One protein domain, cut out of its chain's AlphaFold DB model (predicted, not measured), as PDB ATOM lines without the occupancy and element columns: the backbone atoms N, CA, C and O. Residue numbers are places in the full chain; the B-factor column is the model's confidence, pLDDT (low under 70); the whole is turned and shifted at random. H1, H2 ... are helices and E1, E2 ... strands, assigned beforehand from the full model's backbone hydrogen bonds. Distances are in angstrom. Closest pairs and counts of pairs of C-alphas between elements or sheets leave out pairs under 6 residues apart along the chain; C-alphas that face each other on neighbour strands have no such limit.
ATOM      1  N   ALA A 101      -8.507  60.625  73.742       95.50
ATOM      2  CA  ALA A 101      -8.986  59.329  74.215       95.50
ATOM      3  C   ALA A 101     -10.514  59.308  74.376       95.50
ATOM      4  O   ALA A 101     -11.167  58.431  73.813       95.50
ATOM      5  N   ALA A 102     -11.080  60.318  75.046       94.00
ATOM      6  CA  ALA A 102     -12.521  60.444  75.244       94.00
ATOM      7  C   ALA A 102     -13.262  60.566  73.907       94.00
ATOM      8  O   ALA A 102     -14.115  59.734  73.601       94.00
ATOM      9  N   ARG A 103     -12.866  61.534  73.067       93.00
ATOM     10  CA  ARG A 103     -13.486  61.780  71.757       93.00
ATOM     11  C   ARG A 103     -13.484  60.542  70.868       93.00
ATOM     12  O   ARG A 103     -14.451  60.296  70.157       93.00
ATOM     13  N   TRP A 104     -12.407  59.757  70.899       92.56
ATOM     14  CA  TRP A 104     -12.253  58.606  70.011       92.56
ATOM     15  C   TRP A 104     -12.664  57.266  70.617       92.56
ATOM     16  O   TRP A 104     -12.389  56.214  70.026       92.56
ATOM     17  N   ASN A 105     -13.360  57.314  71.753       90.62
ATOM     18  CA  ASN A 105     -13.842  56.147  72.475       90.62
ATOM     19  C   ASN A 105     -12.711  55.142  72.763       90.62
ATOM     20  O   ASN A 105     -12.738  53.999  72.303       90.62
ATOM     21  N   ILE A 106     -11.662  55.614  73.441       92.31
ATOM     22  CA  ILE A 106     -10.520  54.813  73.883       92.31
ATOM     23  C   ILE A 106     -10.428  54.927  75.401       92.31
ATOM     24  O   ILE A 106     -10.061  55.969  75.941       92.31
ATOM     25  N   ASP A 107     -10.728  53.834  76.086       92.06
ATOM     26  CA  ASP A 107     -10.667  53.739  77.534       92.06
ATOM     27  C   ASP A 107      -9.221  53.710  78.010       92.06
ATOM     28  O   ASP A 107      -8.430  52.852  77.622       92.06
ATOM     29  N   VAL A 108      -8.863  54.649  78.884       93.69
ATOM     30  CA  VAL A 108      -7.528  54.705  79.476       93.69
ATOM     31  C   VAL A 108      -7.550  54.047  80.849       93.69
ATOM     32  O   VAL A 108      -8.093  54.611  81.804       93.69
ATOM     33  N   VAL A 109      -6.938  52.866  80.957       92.56
ATOM     34  CA  VAL A 109      -6.963  52.036  82.170       92.56
ATOM     35  C   VAL A 109      -5.648  51.283  82.405       92.56
ATOM     36  O   VAL A 109      -5.016  50.860  81.438       92.56
ATOM     37  N   PRO A 110      -5.250  51.060  83.670       91.94
ATOM     38  CA  PRO A 110      -5.798  51.671  84.880       91.94
ATOM     39  C   PRO A 110      -5.270  53.101  85.064       91.94
ATOM     40  O   PRO A 110      -4.138  53.399  84.700       91.94
ATOM     41  N   THR A 111      -6.062  54.000  85.650       92.56
ATOM     42  CA  THR A 111      -5.631  55.380  85.941       92.56
ATOM     43  C   THR A 111      -5.773  55.724  87.413       92.56
ATOM     44  O   THR A 111      -6.566  55.115  88.135       92.56
ATOM     45  N   VAL A 112      -4.976  56.686  87.875       92.88
ATOM     46  CA  VAL A 112      -5.247  57.378  89.141       92.88
ATOM     47  C   VAL A 112      -6.636  58.015  89.090       92.88
ATOM     48  O   VAL A 112      -7.091  58.430  88.025       92.88
ATOM     49  N   SER A 113      -7.289  58.130  90.238       89.50
ATOM     50  CA  SER A 113      -8.662  58.630  90.323       89.50
ATOM     51  C   SER A 113      -8.850  59.528  91.539       89.50
ATOM     52  O   SER A 113      -8.148  59.346  92.533       89.50
ATOM     53  N   PRO A 114      -9.752  60.515  91.507       90.75
ATOM     54  CA  PRO A 114     -10.104  61.256  92.707       90.75
ATOM     55  C   PRO A 114     -10.800  60.406  93.765       90.75
ATOM     56  O   PRO A 114     -11.404  59.378  93.482       90.75
ATOM     57  N   GLU A 115     -10.734  60.886  95.004       88.06
ATOM     58  CA  GLU A 115     -11.459  60.307  96.140       88.06
ATOM     59  C   GLU A 115     -12.963  60.594  96.062       88.06
ATOM     60  O   GLU A 115     -13.784  59.752  96.399       88.06
ATOM     61  N   LYS A 116     -13.314  61.799  95.600       91.62
ATOM     62  CA  LYS A 116     -14.678  62.332  95.583       91.62
ATOM     63  C   LYS A 116     -14.981  63.032  94.265       91.62
ATOM     64  O   LYS A 116     -14.083  63.612  93.645       91.62
ATOM     65  N   LEU A 117     -16.257  63.069  93.887       93.12
ATOM     66  CA  LEU A 117     -16.717  63.926  92.800       93.12
ATOM     67  C   LEU A 117     -16.776  65.385  93.283       93.12
ATOM     68  O   LEU A 117     -17.451  65.718  94.252       93.12
ATOM     69  N   THR A 118     -16.052  66.263  92.600       93.56
ATOM     70  CA  THR A 118     -16.075  67.722  92.797       93.56
ATOM     71  C   THR A 118     -16.856  68.395  91.669       93.56
ATOM     72  O   THR A 118     -17.025  67.810  90.597       93.56
ATOM     73  N   LYS A 119     -17.282  69.651  91.854       91.88
ATOM     74  CA  LYS A 119     -17.959  70.412  90.786       91.88
ATOM     75  C   LYS A 119     -17.068  70.560  89.550       91.88
ATOM     76  O   LYS A 119     -17.540  70.433  88.424       91.88
ATOM     77  N   LEU A 120     -15.765  70.761  89.759       91.25
ATOM     78  CA  LEU A 120     -14.788  70.861  88.676       91.25
ATOM     79  C   LEU A 120     -14.573  69.530  87.940       91.25
ATOM     80  O   LEU A 120     -14.508  69.517  86.712       91.25
ATOM     81  N   SER A 121     -14.461  68.407  88.654       93.38
ATOM     82  CA  SER A 121     -14.315  67.094  88.007       93.38
ATOM     83  C   SER A 121     -15.583  66.661  87.279       93.38
ATOM     84  O   SER A 121     -15.480  66.053  86.221       93.38
ATOM     85  N   LEU A 122     -16.760  67.006  87.807       93.12
ATOM     86  CA  LEU A 122     -18.043  66.790  87.143       93.12
ATOM     87  C   LEU A 122     -18.086  67.540  85.812       93.12
ATOM     88  O   LEU A 122     -18.329  66.933  84.772       93.12
ATOM     89  N   LEU A 123     -17.755  68.837  85.823       89.88
ATOM     90  CA  LEU A 123     -17.684  69.635  84.601       89.88
ATOM     91  C   LEU A 123     -16.729  69.010  83.572       89.88
ATOM     92  O   LEU A 123     -17.071  68.898  82.398       89.88
ATOM     93  N   ARG A 124     -15.550  68.555  84.014       91.44
ATOM     94  CA  ARG A 124     -14.571  67.868  83.154       91.44
ATOM     95  C   ARG A 124     -15.121  66.564  82.574       91.44
ATOM     96  O   ARG A 124     -14.947  66.341  81.379       91.44
ATOM     97  N   ALA A 125     -15.811  65.756  83.380       93.62
ATOM     98  CA  ALA A 125     -16.454  64.521  82.934       93.62
ATOM     99  C   ALA A 125     -17.461  64.801  81.820       93.62
ATOM    100  O   ALA A 125     -17.411  64.167  80.773       93.62
ATOM    101  N   CYS A 126     -18.303  65.816  82.009       90.81
ATOM    102  CA  CYS A 126     -19.276  66.241  81.015       90.81
ATOM    103  C   CYS A 126     -18.602  66.755  79.744       90.81
ATOM    104  O   CYS A 126     -18.905  66.280  78.658       90.81
ATOM    105  N   MET A 127     -17.620  67.651  79.855       89.19
ATOM    106  CA  MET A 127     -16.884  68.146  78.686       89.19
ATOM    107  C   MET A 127     -16.201  67.017  77.905       89.19
ATOM    108  O   MET A 127     -16.206  67.029  76.680       89.19
ATOM    109  N   ASN A 128     -15.621  66.028  78.586       92.69
ATOM    110  CA  ASN A 128     -15.015  64.877  77.919       92.69
ATOM    111  C   ASN A 128     -16.086  63.939  77.323       92.69
ATOM    112  O   ASN A 128     -15.932  63.494  76.185       92.69
ATOM    113  N   GLY A 129     -17.187  63.697  78.038       91.50
ATOM    114  CA  GLY A 129     -18.321  62.896  77.572       91.50
ATOM    115  C   GLY A 129     -18.980  63.476  76.323       91.50
ATOM    116  O   GLY A 129     -19.204  62.753  75.358       91.50
ATOM    117  N   GLU A 130     -19.169  64.794  76.270       88.12
ATOM    118  CA  GLU A 130     -19.677  65.504  75.091       88.12
ATOM    119  C   GLU A 130     -18.832  65.219  73.850       88.12
ATOM    120  O   GLU A 130     -19.375  64.899  72.790       88.12
ATOM    121  N   THR A 131     -17.500  65.290  73.975       88.75
ATOM    122  CA  THR A 131     -16.627  65.014  72.828       88.75
ATOM    123  C   THR A 131     -16.798  63.592  72.304       88.75
ATOM    124  O   THR A 131     -16.690  63.387  71.098       88.75
ATOM    125  N   LYS A 132     -17.111  62.621  73.173       90.00
ATOM    126  CA  LYS A 132     -17.444  61.252  72.759       90.00
ATOM    127  C   LYS A 132     -18.814  61.189  72.087       90.00
ATOM    128  O   LYS A 132     -18.926  60.627  71.003       90.00
ATOM    129  N   PHE A 133     -19.848  61.752  72.713       87.56
ATOM    130  CA  PHE A 133     -21.231  61.630  72.238       87.56
ATOM    131  C   PHE A 133     -21.463  62.294  70.884       87.56
ATOM    132  O   PHE A 133     -22.215  61.770  70.064       87.56
ATOM    133  N   PHE A 134     -20.797  63.422  70.634       86.56
ATOM    134  CA  PHE A 134     -21.007  64.211  69.422       86.56
ATOM    135  C   PHE A 134     -19.831  64.165  68.442       86.56
ATOM    136  O   PHE A 134     -19.934  64.721  67.353       86.56
ATOM    137  N   ASP A 135     -18.725  63.498  68.792       89.25
ATOM    138  CA  ASP A 135     -17.506  63.417  67.973       89.25
ATOM    139  C   ASP A 135     -16.932  64.800  67.579       89.25
ATOM    140  O   ASP A 135     -16.291  65.006  66.541       89.25
ATOM    141  N   GLU A 136     -17.119  65.785  68.451       84.94
ATOM    142  CA  GLU A 136     -16.715  67.176  68.256       84.94
ATOM    143  C   GLU A 136     -15.579  67.554  69.220       84.94
ATOM    144  O   GLU A 136     -15.447  66.962  70.294       84.94
ATOM    145  N   PRO A 137     -14.694  68.495  68.846       81.31
ATOM    146  CA  PRO A 137     -13.701  68.992  69.783       81.31
ATOM    147  C   PRO A 137     -14.401  69.733  70.926       81.31
ATOM    148  O   PRO A 137     -15.436  70.363  70.735       81.31
ATOM    149  N   ASN A 138     -13.792  69.689  72.106       72.19
ATOM    150  CA  ASN A 138     -14.286  70.400  73.279       72.19
ATOM    151  C   ASN A 138     -14.430  71.903  72.966       72.19
ATOM    152  O   ASN A 138     -13.491  72.491  72.418       72.19
ATOM    153  N   PHE A 139     -15.571  72.518  73.292       62.03
ATOM    154  CA  PHE A 139     -15.832  73.937  73.041       62.03
ATOM    155  C   PHE A 139     -15.320  74.791  74.214       62.03
ATOM    156  O   PHE A 139     -16.006  74.927  75.224       62.03
ATOM    157  N   PRO A 140     -14.147  75.451  74.103       52.69
ATOM    158  CA  PRO A 140     -13.584  76.248  75.197       52.69
ATOM    159  C   PRO A 140     -14.370  77.537  75.490       52.69
ATOM    160  O   PRO A 140     -14.019  78.253  76.421       52.69
ATOM    161  N   GLY A 141     -15.366  77.865  74.659       49.03
ATOM    162  CA  GLY A 141     -16.217  79.048  74.786       49.03
ATOM    163  C   GLY A 141     -17.596  78.766  75.378       49.03
ATOM    164  O   GLY A 141     -18.410  79.683  75.399       49.03
ATOM    165  N   ALA A 142     -17.880  77.537  75.825       53.09
ATOM    166  CA  ALA A 142     -19.085  77.260  76.596       53.09
ATOM    167  C   ALA A 142     -18.971  77.993  77.941       53.09
ATOM    168  O   ALA A 142     -18.422  77.475  78.903       53.09
ATOM    169  N   THR A 143     -19.415  79.249  77.986       48.38
ATOM    170  CA  THR A 143     -19.438  80.031  79.216       48.38
ATOM    171  C   THR A 143     -20.506  79.456  80.122       48.38
ATOM    172  O   THR A 143     -21.698  79.690  79.939       48.38
ATOM    173  N   PHE A 144     -20.062  78.718  81.126       58.56
ATOM    174  CA  PHE A 144     -20.905  78.084  82.129       58.56
ATOM    175  C   PHE A 144     -21.325  79.090  83.216       58.56
ATOM    176  O   PHE A 144     -21.056  78.907  84.411       58.56
ATOM    177  N   SER A 145     -21.910  80.216  82.800       49.22
ATOM    178  CA  SER A 145     -22.422  81.242  83.706       49.22
ATOM    179  C   SER A 145     -23.777  80.807  84.255       49.22
ATOM    180  O   SER A 145     -24.763  80.818  83.529       49.22
ATOM    181  N   GLY A 146     -23.823  80.451  85.539       56.75
ATOM    182  CA  GLY A 146     -25.079  80.166  86.238       56.75
ATOM    183  C   GLY A 146     -25.449  78.692  86.404       56.75
ATOM    184  O   GLY A 146     -26.569  78.441  86.831       56.75
ATOM    185  N   ILE A 147     -24.545  77.736  86.139       64.31
ATOM    186  CA  ILE A 147     -24.865  76.312  86.345       64.31
ATOM    187  C   ILE A 147     -25.149  76.034  87.824       64.31
ATOM    188  O   ILE A 147     -24.257  76.150  88.675       64.31
ATOM    189  N   ASP A 148     -26.371  75.596  88.117       76.31
ATOM    190  CA  ASP A 148     -26.699  74.958  89.387       76.31
ATOM    191  C   ASP A 148     -26.162  73.521  89.372       76.31
ATOM    192  O   ASP A 148     -26.794  72.603  88.852       76.31
ATOM    193  N   ILE A 149     -24.944  73.346  89.895       86.00
ATOM    194  CA  ILE A 149     -24.351  72.021  90.092       86.00
ATOM    195  C   ILE A 149     -24.726  71.503  91.471       86.00
ATOM    196  O   ILE A 149     -24.287  72.061  92.489       86.00
ATOM    197  N   ARG A 150     -25.437  70.377  91.480       89.00
ATOM    198  CA  ARG A 150     -25.753  69.603  92.682       89.00
ATOM    199  C   ARG A 150     -24.990  68.292  92.651       89.00
ATOM    200  O   ARG A 150     -24.870  67.681  91.596       89.00
ATOM    201  N   ILE A 151     -24.432  67.916  93.796       92.50
ATOM    202  CA  ILE A 151     -23.758  66.636  93.991       92.50
ATOM    203  C   ILE A 151     -24.397  66.008  95.217       92.50
ATOM    204  O   ILE A 151     -24.235  66.519  96.326       92.50
ATOM    205  N   ASP A 152     -25.122  64.928  94.985       93.69
ATOM    206  CA  ASP A 152     -25.681  64.071  96.012       93.69
ATOM    207  C   ASP A 152     -24.694  62.935  96.296       93.69
ATOM    208  O   ASP A 152     -23.984  62.465  95.401       93.69
ATOM    209  N   VAL A 153     -24.612  62.529  97.562       93.25
ATOM    210  CA  VAL A 153     -23.714  61.466  98.021       93.25
ATOM    211  C   VAL A 153     -24.556  60.392  98.681       93.25
ATOM    212  O   VAL A 153     -25.334  60.685  99.589       93.25
ATOM    213  N   GLU A 154     -24.381  59.161  98.226       90.00
ATOM    214  CA  GLU A 154     -24.986  57.977  98.815       90.00
ATOM    215  C   GLU A 154     -23.877  57.095  99.391       90.00
ATOM    216  O   GLU A 154     -22.980  56.636  98.675       90.00
ATOM    217  N   ASP A 155     -23.922  56.884 100.706       81.81
ATOM    218  CA  ASP A 155     -23.024  55.952 101.378       81.81
ATOM    219  C   ASP A 155     -23.482  54.517 101.093       81.81
ATOM    220  O   ASP A 155     -24.644  54.163 101.305       81.81
ATOM    221  N   SER A 156     -22.557  53.674 100.642       68.88
ATOM    222  CA  SER A 156     -22.818  52.247 100.471       68.88
ATOM    223  C   SER A 156     -22.737  51.512 101.810       68.88
ATOM    224  O   SER A 156     -21.778  51.671 102.569       68.88
ATOM    225  N   SER A 157     -23.724  50.656 102.091       61.78
ATOM    226  CA  SER A 157     -23.724  49.763 103.256       61.78
ATOM    227  C   SER A 157     -22.838  48.524 103.091       61.78
ATOM    228  O   SER A 157     -22.576  47.833 104.076       61.78
ATOM    229  N   ASP A 158     -22.361  48.246 101.875       67.12
ATOM    230  CA  ASP A 158     -21.874  46.918 101.480       67.12
ATOM    231  C   ASP A 158     -20.351  46.889 101.255       67.12
ATOM    232  O   ASP A 158     -19.824  46.035 100.550       67.12
ATOM    233  N   GLY A 159     -19.616  47.836 101.848       64.94
ATOM    234  CA  GLY A 159     -18.159  47.934 101.696       64.94
ATOM    235  C   GLY A 159     -17.698  48.527 100.359       64.94
ATOM    236  O   GLY A 159     -16.491  48.599 100.112       64.94
ATOM    237  N   LEU A 160     -18.629  48.995  99.521       73.00
ATOM    238  CA  LEU A 160     -18.309  49.871  98.395       73.00
ATOM    239  C   LEU A 160     -17.971  51.273  98.929       73.00
ATOM    240  O   LEU A 160     -18.395  51.668 100.017       73.00
ATOM    241  N   GLY A 161     -17.193  52.032  98.165       77.75
ATOM    242  CA  GLY A 161     -16.981  53.450  98.445       77.75
ATOM    243  C   GLY A 161     -18.268  54.262  98.254       77.75
ATOM    244  O   GLY A 161     -19.240  53.748  97.693       77.75
ATOM    245  N   PRO A 162     -18.289  55.535  98.683       87.00
ATOM    246  CA  PRO A 162     -19.413  56.425  98.408       87.00
ATOM    247  C   PRO A 162     -19.690  56.521  96.903       87.00
ATOM    248  O   PRO A 162     -18.759  56.602  96.088       87.00
ATOM    249  N   SER A 163     -20.975  56.533  96.555       90.75
ATOM    250  CA  SER A 163     -21.467  56.853  95.219       90.75
ATOM    251  C   SER A 163     -21.828  58.333  95.171       90.75
ATOM    252  O   SER A 163     -22.511  58.851  96.057       90.75
ATOM    253  N   TYR A 164     -21.347  59.028  94.148       93.88
ATOM    254  CA  TYR A 164     -21.630  60.440  93.926       93.88
ATOM    255  C   TYR A 164     -22.494  60.593  92.684       93.88
ATOM    256  O   TYR A 164     -22.070  60.178  91.608       93.88
ATOM    257  N   THR A 165     -23.635  61.264  92.802       94.69
ATOM    258  CA  THR A 165     -24.470  61.639  91.656       94.69
ATOM    259  C   THR A 165     -24.454  63.146  91.505       94.69
ATOM    260  O   THR A 165     -24.880  63.893  92.381       94.69
ATOM    261  N   GLY A 166     -23.915  63.603  90.388       93.19
ATOM    262  CA  GLY A 166     -23.755  64.998  90.053       93.19
ATOM    263  C   GLY A 166     -24.644  65.398  88.888       93.19
ATOM    264  O   GLY A 166     -24.569  64.775  87.836       93.19
ATOM    265  N   VAL A 167     -25.424  66.466  89.035       90.31
ATOM    266  CA  VAL A 167     -26.320  66.962  87.980       90.31
ATOM    267  C   VAL A 167     -25.987  68.409  87.635       90.31
ATOM    268  O   VAL A 167     -25.891  69.267  88.516       90.31
ATOM    269  N   MET A 168     -25.854  68.680  86.337       86.25
ATOM    270  CA  MET A 168     -25.920  70.010  85.731       86.25
ATOM    271  C   MET A 168     -27.207  70.082  84.916       86.25
ATOM    272  O   MET A 168     -27.295  69.467  83.856       86.25
ATOM    273  N   ALA A 169     -28.220  70.776  85.434       72.56
ATOM    274  CA  ALA A 169     -29.568  70.755  84.861       72.56
ATOM    275  C   ALA A 169     -29.667  71.466  83.497       72.56
ATOM    276  O   ALA A 169     -30.467  71.066  82.651       72.56
ATOM    277  N   ASP A 170     -28.855  72.499  83.274       68.69
ATOM    278  CA  ASP A 170     -28.861  73.339  82.082       68.69
ATOM    279  C   ASP A 170     -27.448  73.815  81.691       68.69
ATOM    280  O   ASP A 170     -26.473  73.673  82.430       68.69
ATOM    281  N   GLY A 171     -27.331  74.367  80.478       59.28
ATOM    282  CA  GLY A 171     -26.130  75.088  80.046       59.28
ATOM    283  C   GLY A 171     -25.089  74.283  79.265       59.28
ATOM    284  O   GLY A 171     -24.033  74.831  78.955       59.28
ATOM    285  N   PHE A 172     -25.361  73.026  78.894       63.00
ATOM    286  CA  PHE A 172     -24.510  72.294  77.951       63.00
ATOM    287  C   PHE A 172     -24.978  72.503  76.499       63.00
ATOM    288  O   PHE A 172     -26.156  72.341  76.182       63.00
ATOM    289  N   ARG A 173     -24.043  72.884  75.613       59.66
ATOM    290  CA  ARG A 173     -24.211  73.225  74.178       59.66
ATOM    291  C   ARG A 173     -25.063  74.450  73.827       59.66
ATOM    292  O   ARG A 173     -24.588  75.274  73.050       59.66
ATOM    293  N   GLN A 174     -26.280  74.593  74.346       54.00
ATOM    294  CA  GLN A 174     -27.155  75.762  74.144       54.00
ATOM    295  C   GLN A 174     -28.082  75.930  75.354       54.00
ATOM    296  O   GLN A 174     -28.408  74.951  76.027       54.00
ATOM    297  N   GLU A 175     -28.514  77.163  75.635       48.38
ATOM    298  CA  GLU A 175     -29.540  77.416  76.651       48.38
ATOM    299  C   GLU A 175     -30.760  76.503  76.387       48.38
ATOM    300  O   GLU A 175     -31.320  76.518  75.292       48.38
ATOM    301  N   LEU A 176     -31.159  75.725  77.405       49.09
ATOM    302  CA  LEU A 176     -32.419  74.964  77.529       49.09
ATOM    303  C   LEU A 176     -32.545  73.527  76.978       49.09
ATOM    304  O   LEU A 176     -33.659  73.010  77.057       49.09
ATOM    305  N   VAL A 177     -31.515  72.836  76.464       58.91
ATOM    306  CA  VAL A 177     -31.799  71.552  75.760       58.91
ATOM    307  C   VAL A 177     -31.183  70.284  76.351       58.91
ATOM    308  O   VAL A 177     -31.801  69.226  76.224       58.91
ATOM    309  N   THR A 178     -30.036  70.302  77.033       71.81
ATOM    310  CA  THR A 178     -29.502  69.039  77.582       71.81
ATOM    311  C   THR A 178     -28.633  69.270  78.811       71.81
ATOM    312  O   THR A 178     -27.569  69.880  78.723       71.81
ATOM    313  N   GLY A 179     -29.105  68.793  79.963       81.25
ATOM    314  CA  GLY A 179     -28.290  68.696  81.169       81.25
ATOM    315  C   GLY A 179     -27.239  67.593  81.049       81.25
ATOM    316  O   GLY A 179     -27.311  66.745  80.159       81.25
ATOM    317  N   CYS A 180     -26.266  67.601  81.952       89.25
ATOM    318  CA  CYS A 180     -25.313  66.511  82.101       89.25
ATOM    319  C   CYS A 180     -25.438  65.898  83.489       89.25
ATOM    320  O   CYS A 180     -25.415  66.616  84.490       89.25
ATOM    321  N   GLU A 181     -25.522  64.578  83.543       92.44
ATOM    322  CA  GLU A 181     -25.485  63.811  84.779       92.44
ATOM    323  C   GLU A 181     -24.215  62.965  84.817       92.44
ATOM    324  O   GLU A 181     -23.796  62.399  83.807       92.44
ATOM    325  N   VAL A 182     -23.583  62.906  85.984       94.56
ATOM    326  CA  VAL A 182     -22.383  62.114  86.235       94.56
ATOM    327  C   VAL A 182     -22.608  61.302  87.493       94.56
ATOM    328  O   VAL A 182     -22.771  61.874  88.566       94.56
ATOM    329  N   ARG A 183     -22.542  59.980  87.382       93.94
ATOM    330  CA  ARG A 183     -22.460  59.091  88.536       93.94
ATOM    331  C   ARG A 183     -21.030  58.584  88.666       93.94
ATOM    332  O   ARG A 183     -20.444  58.130  87.689       93.94
ATOM    333  N   PHE A 184     -20.463  58.686  89.859       93.56
ATOM    334  CA  PHE A 184     -19.114  58.235  90.171       93.56
ATOM    335  C   PHE A 184     -19.144  57.298  91.371       93.56
ATOM    336  O   PHE A 184     -19.356  57.736  92.502       93.56
ATOM    337  N   ASP A 185     -18.877  56.021  91.120       89.50
ATOM    338  CA  ASP A 185     -18.702  55.024  92.169       89.50
ATOM    339  C   ASP A 185     -17.208  54.972  92.539       89.50
ATOM    340  O   ASP A 185     -16.354  54.512  91.771       89.50
ATOM    341  N   SER A 186     -16.875  55.517  93.715       84.62
ATOM    342  CA  SER A 186     -15.488  55.819  94.103       84.62
ATOM    343  C   SER A 186     -14.635  54.598  94.438       84.62
ATOM    344  O   SER A 186     -13.404  54.678  94.369       84.62
ATOM    345  N   HIS A 187     -15.257  53.471  94.789       83.38
ATOM    346  CA  HIS A 187     -14.560  52.219  95.055       83.38
ATOM    347  C   HIS A 187     -15.495  51.010  94.926       83.38
ATOM    348  O   HIS A 187     -16.497  50.919  95.630       83.38
ATOM    349  N   MET A 188     -15.132  50.060  94.067       78.50
ATOM    350  CA  MET A 188     -15.841  48.797  93.845       78.50
ATOM    351  C   MET A 188     -14.871  47.614  94.035       78.50
ATOM    352  O   MET A 188     -14.344  47.092  93.053       78.50
ATOM    353  N   PRO A 189     -14.557  47.214  95.282       72.75
ATOM    354  CA  PRO A 189     -13.513  46.227  95.582       72.75
ATOM    355  C   PRO A 189     -13.782  44.839  94.989       72.75
ATOM    356  O   PRO A 189     -12.838  44.171  94.560       72.75
ATOM    357  N   ASP A 190     -15.055  44.446  94.918       72.12
ATOM    358  CA  ASP A 190     -15.494  43.124  94.460       72.12
ATOM    359  C   ASP A 190     -15.606  43.007  92.932       72.12
ATOM    360  O   ASP A 190     -15.962  41.950  92.413       72.12
ATOM    361  N   TRP A 191     -15.281  44.071  92.188       74.75
ATOM    362  CA  TRP A 191     -15.261  44.020  90.728       74.75
ATOM    363  C   TRP A 191     -14.103  43.144  90.228       74.75
ATOM    364  O   TRP A 191     -12.960  43.297  90.676       74.75
ATOM    365  N   GLU A 192     -14.395  42.245  89.280       73.38
ATOM    366  CA  GLU A 192     -13.449  41.228  88.796       73.38
ATOM    367  C   GLU A 192     -12.188  41.826  88.156       73.38
ATOM    368  O   GLU A 192     -11.111  41.244  88.273       73.38
ATOM    369  N   ASP A 193     -12.306  42.991  87.509       73.19
ATOM    370  CA  ASP A 193     -11.183  43.713  86.909       73.19
ATOM    371  C   ASP A 193     -10.669  44.814  87.864       73.19
ATOM    372  O   ASP A 193     -11.325  45.852  88.018       73.19
ATOM    373  N   PRO A 194      -9.475  44.652  88.477       68.50
ATOM    374  CA  PRO A 194      -8.865  45.661  89.345       68.50
ATOM    375  C   PRO A 194      -8.656  47.021  88.663       68.50
ATOM    376  O   PRO A 194      -8.605  48.057  89.335       68.50
ATOM    377  N   ALA A 195      -8.547  47.037  87.329       68.19
ATOM    378  CA  ALA A 195      -8.395  48.255  86.547       68.19
ATOM    379  C   ALA A 195      -9.706  49.050  86.411       68.19
ATOM    380  O   ALA A 195      -9.650  50.239  86.092       68.19
ATOM    381  N   LEU A 196     -10.854  48.422  86.698       71.50
ATOM    382  CA  LEU A 196     -12.209  48.976  86.577       71.50
ATOM    383  C   LEU A 196     -12.952  49.074  87.918       71.50
ATOM    384  O   LEU A 196     -14.164  49.258  87.943       71.50
ATOM    385  N   ARG A 197     -12.246  49.026  89.053       74.75
ATOM    386  CA  ARG A 197     -12.841  49.185  90.401       74.75
ATOM    387  C   ARG A 197     -13.400  50.585  90.693       74.75
ATOM    388  O   ARG A 197     -13.695  50.900  91.841       74.75
ATOM    389  N   GLN A 198     -13.489  51.431  89.675       79.38
ATOM    390  CA  GLN A 198     -14.105  52.748  89.686       79.38
ATOM    391  C   GLN A 198     -14.761  52.943  88.325       79.38
ATOM    392  O   GLN A 198     -14.111  52.724  87.299       79.38
ATOM    393  N   THR A 199     -16.021  53.362  88.324       83.50
ATOM    394  CA  THR A 199     -16.769  53.643  87.100       83.50
ATOM    395  C   THR A 199     -17.359  55.036  87.168       83.50
ATOM    396  O   THR A 199     -17.742  55.524  88.237       83.50
ATOM    397  N   ILE A 200     -17.341  55.709  86.025       91.25
ATOM    398  CA  ILE A 200     -17.931  57.020  85.844       91.25
ATOM    399  C   ILE A 200     -18.979  56.855  84.759       91.25
ATOM    400  O   ILE A 200     -18.642  56.708  83.590       91.25
ATOM    401  N   TRP A 201     -20.241  56.921  85.129       92.81
ATOM    402  CA  TRP A 201     -21.320  56.993  84.161       92.81
ATOM    403  C   TRP A 201     -21.583  58.459  83.837       92.81
ATOM    404  O   TRP A 201     -21.760  59.271  84.746       92.81
ATOM    405  N   VAL A 202     -21.579  58.819  82.557       93.38
ATOM    406  CA  VAL A 202     -21.921  60.168  82.089       93.38
ATOM    407  C   VAL A 202     -23.139  60.069  81.189       93.38
ATOM    408  O   VAL A 202     -23.180  59.212  80.309       93.38
ATOM    409  N   SER A 203     -24.098  60.970  81.370       91.56
ATOM    410  CA  SER A 203     -25.301  61.063  80.551       91.56
ATOM    411  C   SER A 203     -25.585  62.493  80.114       91.56
ATOM    412  O   SER A 203     -25.380  63.444  80.866       91.56
ATOM    413  N   MET A 204     -26.050  62.633  78.877       87.88
ATOM    414  CA  MET A 204     -26.482  63.863  78.228       87.88
ATOM    415  C   MET A 204     -27.708  63.565  77.361       87.88
ATOM    416  O   MET A 204     -27.596  63.118  76.215       87.88
ATOM    417  N   GLY A 205     -28.895  63.827  77.909       84.12
ATOM    418  CA  GLY A 205     -30.158  63.511  77.242       84.12
ATOM    419  C   GLY A 205     -30.306  62.000  77.081       84.12
ATOM    420  O   GLY A 205     -30.201  61.269  78.060       84.12
ATOM    421  N   ASP A 206     -30.497  61.533  75.848       82.69
ATOM    422  CA  ASP A 206     -30.600  60.097  75.546       82.69
ATOM    423  C   ASP A 206     -29.230  59.417  75.345       82.69
ATOM    424  O   ASP A 206     -29.156  58.206  75.134       82.69
ATOM    425  N   SER A 207     -28.132  60.185  75.359       85.44
ATOM    426  CA  SER A 207     -26.774  59.656  75.191       85.44
ATOM    427  C   SER A 207     -26.138  59.420  76.548       85.44
ATOM    428  O   SER A 207     -26.037  60.348  77.341       85.44
ATOM    429  N   TYR A 208     -25.680  58.205  76.816       89.06
ATOM    430  CA  TYR A 208     -25.051  57.873  78.088       89.06
ATOM    431  C   TYR A 208     -24.017  56.765  77.924       89.06
ATOM    432  O   TYR A 208     -24.108  55.961  76.995       89.06
ATOM    433  N   GLU A 209     -23.027  56.731  78.812       87.38
ATOM    434  CA  GLU A 209     -21.884  55.834  78.683       87.38
ATOM    435  C   GLU A 209     -21.083  55.682  79.975       87.38
ATOM    436  O   GLU A 209     -20.989  56.619  80.771       87.38
ATOM    437  N   ASP A 210     -20.457  54.515  80.125       88.12
ATOM    438  CA  ASP A 210     -19.519  54.226  81.202       88.12
ATOM    439  C   ASP A 210     -18.081  54.540  80.775       88.12
ATOM    440  O   ASP A 210     -17.590  54.101  79.731       88.12
ATOM    441  N   PHE A 211     -17.393  55.305  81.612       90.75
ATOM    442  CA  PHE A 211     -16.030  55.759  81.419       90.75
ATOM    443  C   PHE A 211     -15.139  55.341  82.594       90.75
ATOM    444  O   PHE A 211     -15.552  55.390  83.754       90.75
ATOM    445  N   PRO A 212     -13.861  55.039  82.330       91.56
ATOM    446  CA  PRO A 212     -12.847  55.015  83.371       91.56
ATOM    447  C   PRO A 212     -12.518  56.418  83.907       91.56
ATOM    448  O   PRO A 212     -12.752  57.436  83.254       91.56
ATOM    449  N   ALA A 213     -11.865  56.475  85.072       92.25
ATOM    450  CA  ALA A 213     -11.622  57.707  85.837       92.25
ATOM    451  C   ALA A 213     -10.847  58.824  85.121       92.25
ATOM    452  O   ALA A 213     -10.901  59.982  85.545       92.25
ATOM    453  N   TYR A 214     -10.168  58.526  84.011       93.75
ATOM    454  CA  TYR A 214      -9.419  59.519  83.242       93.75
ATOM    455  C   TYR A 214     -10.287  60.697  82.758       93.75
ATOM    456  O   TYR A 214      -9.764  61.800  82.582       93.75
ATOM    457  N   VAL A 215     -11.602  60.503  82.584       94.19
ATOM    458  CA  VAL A 215     -12.523  61.569  82.147       94.19
ATOM    459  C   VAL A 215     -12.749  62.665  83.190       94.19
ATOM    460  O   VAL A 215     -13.217  63.745  82.839       94.19
ATOM    461  N   LEU A 216     -12.373  62.442  84.450       94.44
ATOM    462  CA  LEU A 216     -12.469  63.443  85.521       94.44
ATOM    463  C   LEU A 216     -11.333  64.486  85.468       94.44
ATOM    464  O   LEU A 216     -11.342  65.474  86.209       94.44
ATOM    465  N   PHE A 217     -10.348  64.284  84.588       93.44
ATOM    466  CA  PHE A 217      -9.170  65.137  84.438       93.44
ATOM    467  C   PHE A 217      -9.313  66.128  83.268       93.44
ATOM    468  O   PHE A 217     -10.108  65.910  82.349       93.44
ATOM    469  N   PRO A 218      -8.547  67.242  83.266       91.62
ATOM    470  CA  PRO A 218      -8.578  68.207  82.170       91.62
ATOM    471  C   PRO A 218      -8.348  67.550  80.808       91.62
ATOM    472  O   PRO A 218      -7.451  66.722  80.664       91.62
ATOM    473  N   ALA A 219      -9.067  68.014  79.788       91.38
ATOM    474  CA  ALA A 219      -8.982  67.524  78.412       91.38
ATOM    475  C   ALA A 219      -7.534  67.496  77.859       91.38
ATOM    476  O   ALA A 219      -7.141  66.577  77.141       91.38
ATOM    477  N   LYS A 220      -6.697  68.473  78.239       91.81
ATOM    478  CA  LYS A 220      -5.286  68.569  77.817       91.81
ATOM    479  C   LYS A 220      -4.319  67.695  78.625       91.81
ATOM    480  O   LYS A 220      -3.129  67.679  78.318       91.81
ATOM    481  N   THR A 221      -4.789  67.003  79.662       93.81
ATOM    482  CA  THR A 221      -3.932  66.193  80.536       93.81
ATOM    483  C   THR A 221      -3.257  65.092  79.723       93.81
ATOM    484  O   THR A 221      -3.961  64.324  79.059       93.81
ATOM    485  N   PRO A 222      -1.915  64.977  79.759       96.81
ATOM    486  CA  PRO A 222      -1.225  63.880  79.103       96.81
ATOM    487  C   PRO A 222      -1.629  62.550  79.737       96.81
ATOM    488  O   PRO A 222      -1.475  62.386  80.950       96.81
ATOM    489  N   ILE A 223      -2.073  61.587  78.932       96.88
ATOM    490  CA  ILE A 223      -2.572  60.287  79.411       96.88
ATOM    491  C   ILE A 223      -1.541  59.597  80.316       96.88
ATOM    492  O   ILE A 223      -1.862  59.164  81.419       96.88
ATOM    493  N   ARG A 224      -0.265  59.616  79.916       96.75
ATOM    494  CA  ARG A 224       0.855  59.054  80.690       96.75
ATOM    495  C   ARG A 224       0.986  59.579  82.122       96.75
ATOM    496  O   ARG A 224       1.562  58.902  82.961       96.75
ATOM    497  N   SER A 225       0.509  60.798  82.394       95.75
ATOM    498  CA  SER A 225       0.585  61.410  83.728       95.75
ATOM    499  C   SER A 225      -0.420  60.808  84.712       95.75
ATOM    500  O   SER A 225      -0.289  61.011  85.918       95.75
ATOM    501  N   LEU A 226      -1.396  60.056  84.197       95.06
ATOM    502  CA  LEU A 226      -2.439  59.384  84.964       95.06
ATOM    503  C   LEU A 226      -2.088  57.928  85.289       95.06
ATOM    504  O   LEU A 226      -2.908  57.237  85.886       95.06
ATOM    505  N   ALA A 227      -0.901  57.458  84.891       94.56
ATOM    506  CA  ALA A 227      -0.419  56.129  85.240       94.56
ATOM    507  C   ALA A 227      -0.343  55.965  86.760       94.56
ATOM    508  O   ALA A 227       0.129  56.868  87.458       94.56
ATOM    509  N   ARG A 228      -0.786  54.804  87.243       92.06
ATOM    510  CA  ARG A 228      -0.592  54.386  88.630       92.06
ATOM    511  C   ARG A 228       0.857  53.959  88.841       92.06
ATOM    512  O   ARG A 228       1.539  53.563  87.894       92.06
ATOM    513  N   VAL A 229       1.326  54.008  90.085       92.25
ATOM    514  CA  VAL A 229       2.622  53.401  90.443       92.25
ATOM    515  C   VAL A 229       2.561  51.873  90.339       92.25
ATOM    516  O   VAL A 229       3.519  51.252  89.880       92.25
ATOM    517  N   ASN A 230       1.438  51.280  90.752       88.69
ATOM    518  CA  ASN A 230       1.170  49.852  90.659       88.69
ATOM    519  C   ASN A 230      -0.253  49.630  90.129       88.69
ATOM    520  O   ASN A 230      -1.217  50.040  90.766       88.69
ATOM    521  N   ASP A 231      -0.385  48.998  88.967       88.06
ATOM    522  CA  ASP A 231      -1.658  48.849  88.247       88.06
ATOM    523  C   ASP A 231      -2.792  48.176  89.049       88.06
ATOM    524  O   ASP A 231      -3.924  48.675  88.990       88.06
ATOM    525  N   PRO A 232      -2.538  47.094  89.818       84.31
ATOM    526  CA  PRO A 232      -3.568  46.429  90.617       84.31
ATOM    527  C   PRO A 232      -4.049  47.257  91.813       84.31
ATOM    528  O   PRO A 232      -5.154  47.022  92.307       84.31
ATOM    529  N   ASP A 233      -3.234  48.203  92.283       84.75
ATOM    530  CA  ASP A 233      -3.539  49.010  93.458       84.75
ATOM    531  C   ASP A 233      -4.289  50.270  93.033       84.75
ATOM    532  O   ASP A 233      -3.893  50.971  92.104       84.75
ATOM    533  N   MET A 234      -5.383  50.593  93.717       82.81
ATOM    534  CA  MET A 234      -6.077  51.855  93.475       82.81
ATOM    535  C   MET A 234      -5.247  53.016  94.035       82.81
ATOM    536  O   MET A 234      -4.912  53.030  95.218       82.81
ATOM    537  N   GLU A 235      -4.949  54.011  93.200       88.88
ATOM    538  CA  GLU A 235      -4.230  55.223  93.603       88.88
ATOM    539  C   GLU A 235      -5.163  56.436  93.544       88.88
ATOM    540  O   GLU A 235      -5.715  56.771  92.490       88.88
ATOM    541  N   ILE A 236      -5.307  57.105  94.690       88.50
ATOM    542  CA  ILE A 236      -6.124  58.306  94.826       88.50
ATOM    543  C   ILE A 236      -5.286  59.545  94.509       88.50
ATOM    544  O   ILE A 236      -4.218  59.761  95.083       88.50
ATOM    545  N   ARG A 237      -5.804  60.411  93.636       89.00
ATOM    546  CA  ARG A 237      -5.231  61.722  93.329       89.00
ATOM    547  C   ARG A 237      -6.301  62.798  93.402       89.00
ATOM    548  O   ARG A 237      -7.239  62.799  92.613       89.00
ATOM    549  N   ALA A 238      -6.124  63.748  94.316       84.12
ATOM    550  CA  ALA A 238      -7.055  64.858  94.479       84.12
ATOM    551  C   ALA A 238      -7.243  65.649  93.172       84.12
ATOM    552  O   ALA A 238      -6.279  65.952  92.459       84.12
ATOM    553  N   VAL A 239      -8.491  66.028  92.892       82.31
ATOM    554  CA  VAL A 239      -8.794  67.005  91.844       82.31
ATOM    555  C   VAL A 239      -8.341  68.365  92.350       82.31
ATOM    556  O   VAL A 239      -8.888  68.906  93.304       82.31
ATOM    557  N   SER A 240      -7.310  68.909  91.715       82.75
ATOM    558  CA  SER A 240      -6.847  70.261  91.997       82.75
ATOM    559  C   SER A 240      -7.536  71.268  91.086       82.75
ATOM    560  O   SER A 240      -7.922  70.969  89.945       82.75
ATOM    561  N   GLY A 241      -7.673  72.478  91.630       85.81
ATOM    562  CA  GLY A 241      -8.013  73.654  90.853       85.81
ATOM    563  C   GLY A 241      -7.013  73.894  89.725       85.81
ATOM    564  O   GLY A 241      -5.894  73.382  89.729       85.81
TER     565      GLY A 241
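What this domain is: This is residues 101 to 241 of the 374 residues of an uncharacterized protein of Shimia gijangensis (UniProt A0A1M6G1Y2). With little regular structure, the domain is a wall of five antiparallel strands, E1 to E5 in order, with H1 across one face; short H2 is on that face too, and H3 lies beyond H2. The 141 printed residues include H1, E1 to E5, H2 and H3 in that order, a mixed class with under half in named elements. It is compact, radius of gyration of the C-alphas 14.6 A, spanning 42 by 33 by 29 A.

How they stand to each other: H1, residues 119 to 134, has every O i to N i+4 pair within hydrogen-bond range. E1, residues 149 to 154, E2, 163 to 168, E3, 180 to 185, E4, 199 to 204, and E5, 207 to 211, form a meander, each the antiparallel neighbour of the one before; N 152 and O 165, 2.8 A, N 166 and O 182, 2.8 A, N 183 and O 201, 2.8 A, and N 202 and O 209, 2.9 A, are within hydrogen-bond range. H1 is on the sheet, two layers, at a height of 8.1 A. H2, residues 213 to 216, touches H1, closest C-alphas Ser 121 and Leu 216, 4.8 A. H3, residues 223 to 226, is not on the sheet.

Where its parts are: H1, 22.5 A long, begins at C-alpha 119, (-17.959, 70.412, 90.786); H3 ends at C-alpha 226, (-2.439, 59.384, 84.964).

The domain as a whole: The printed part has no cut. Links H1 to E1, E2 to E3 and E3 to E4 are long. Residues 139 to 147, 156 to 159, 170 to 177 and 194 to 195 have pLDDT under 70.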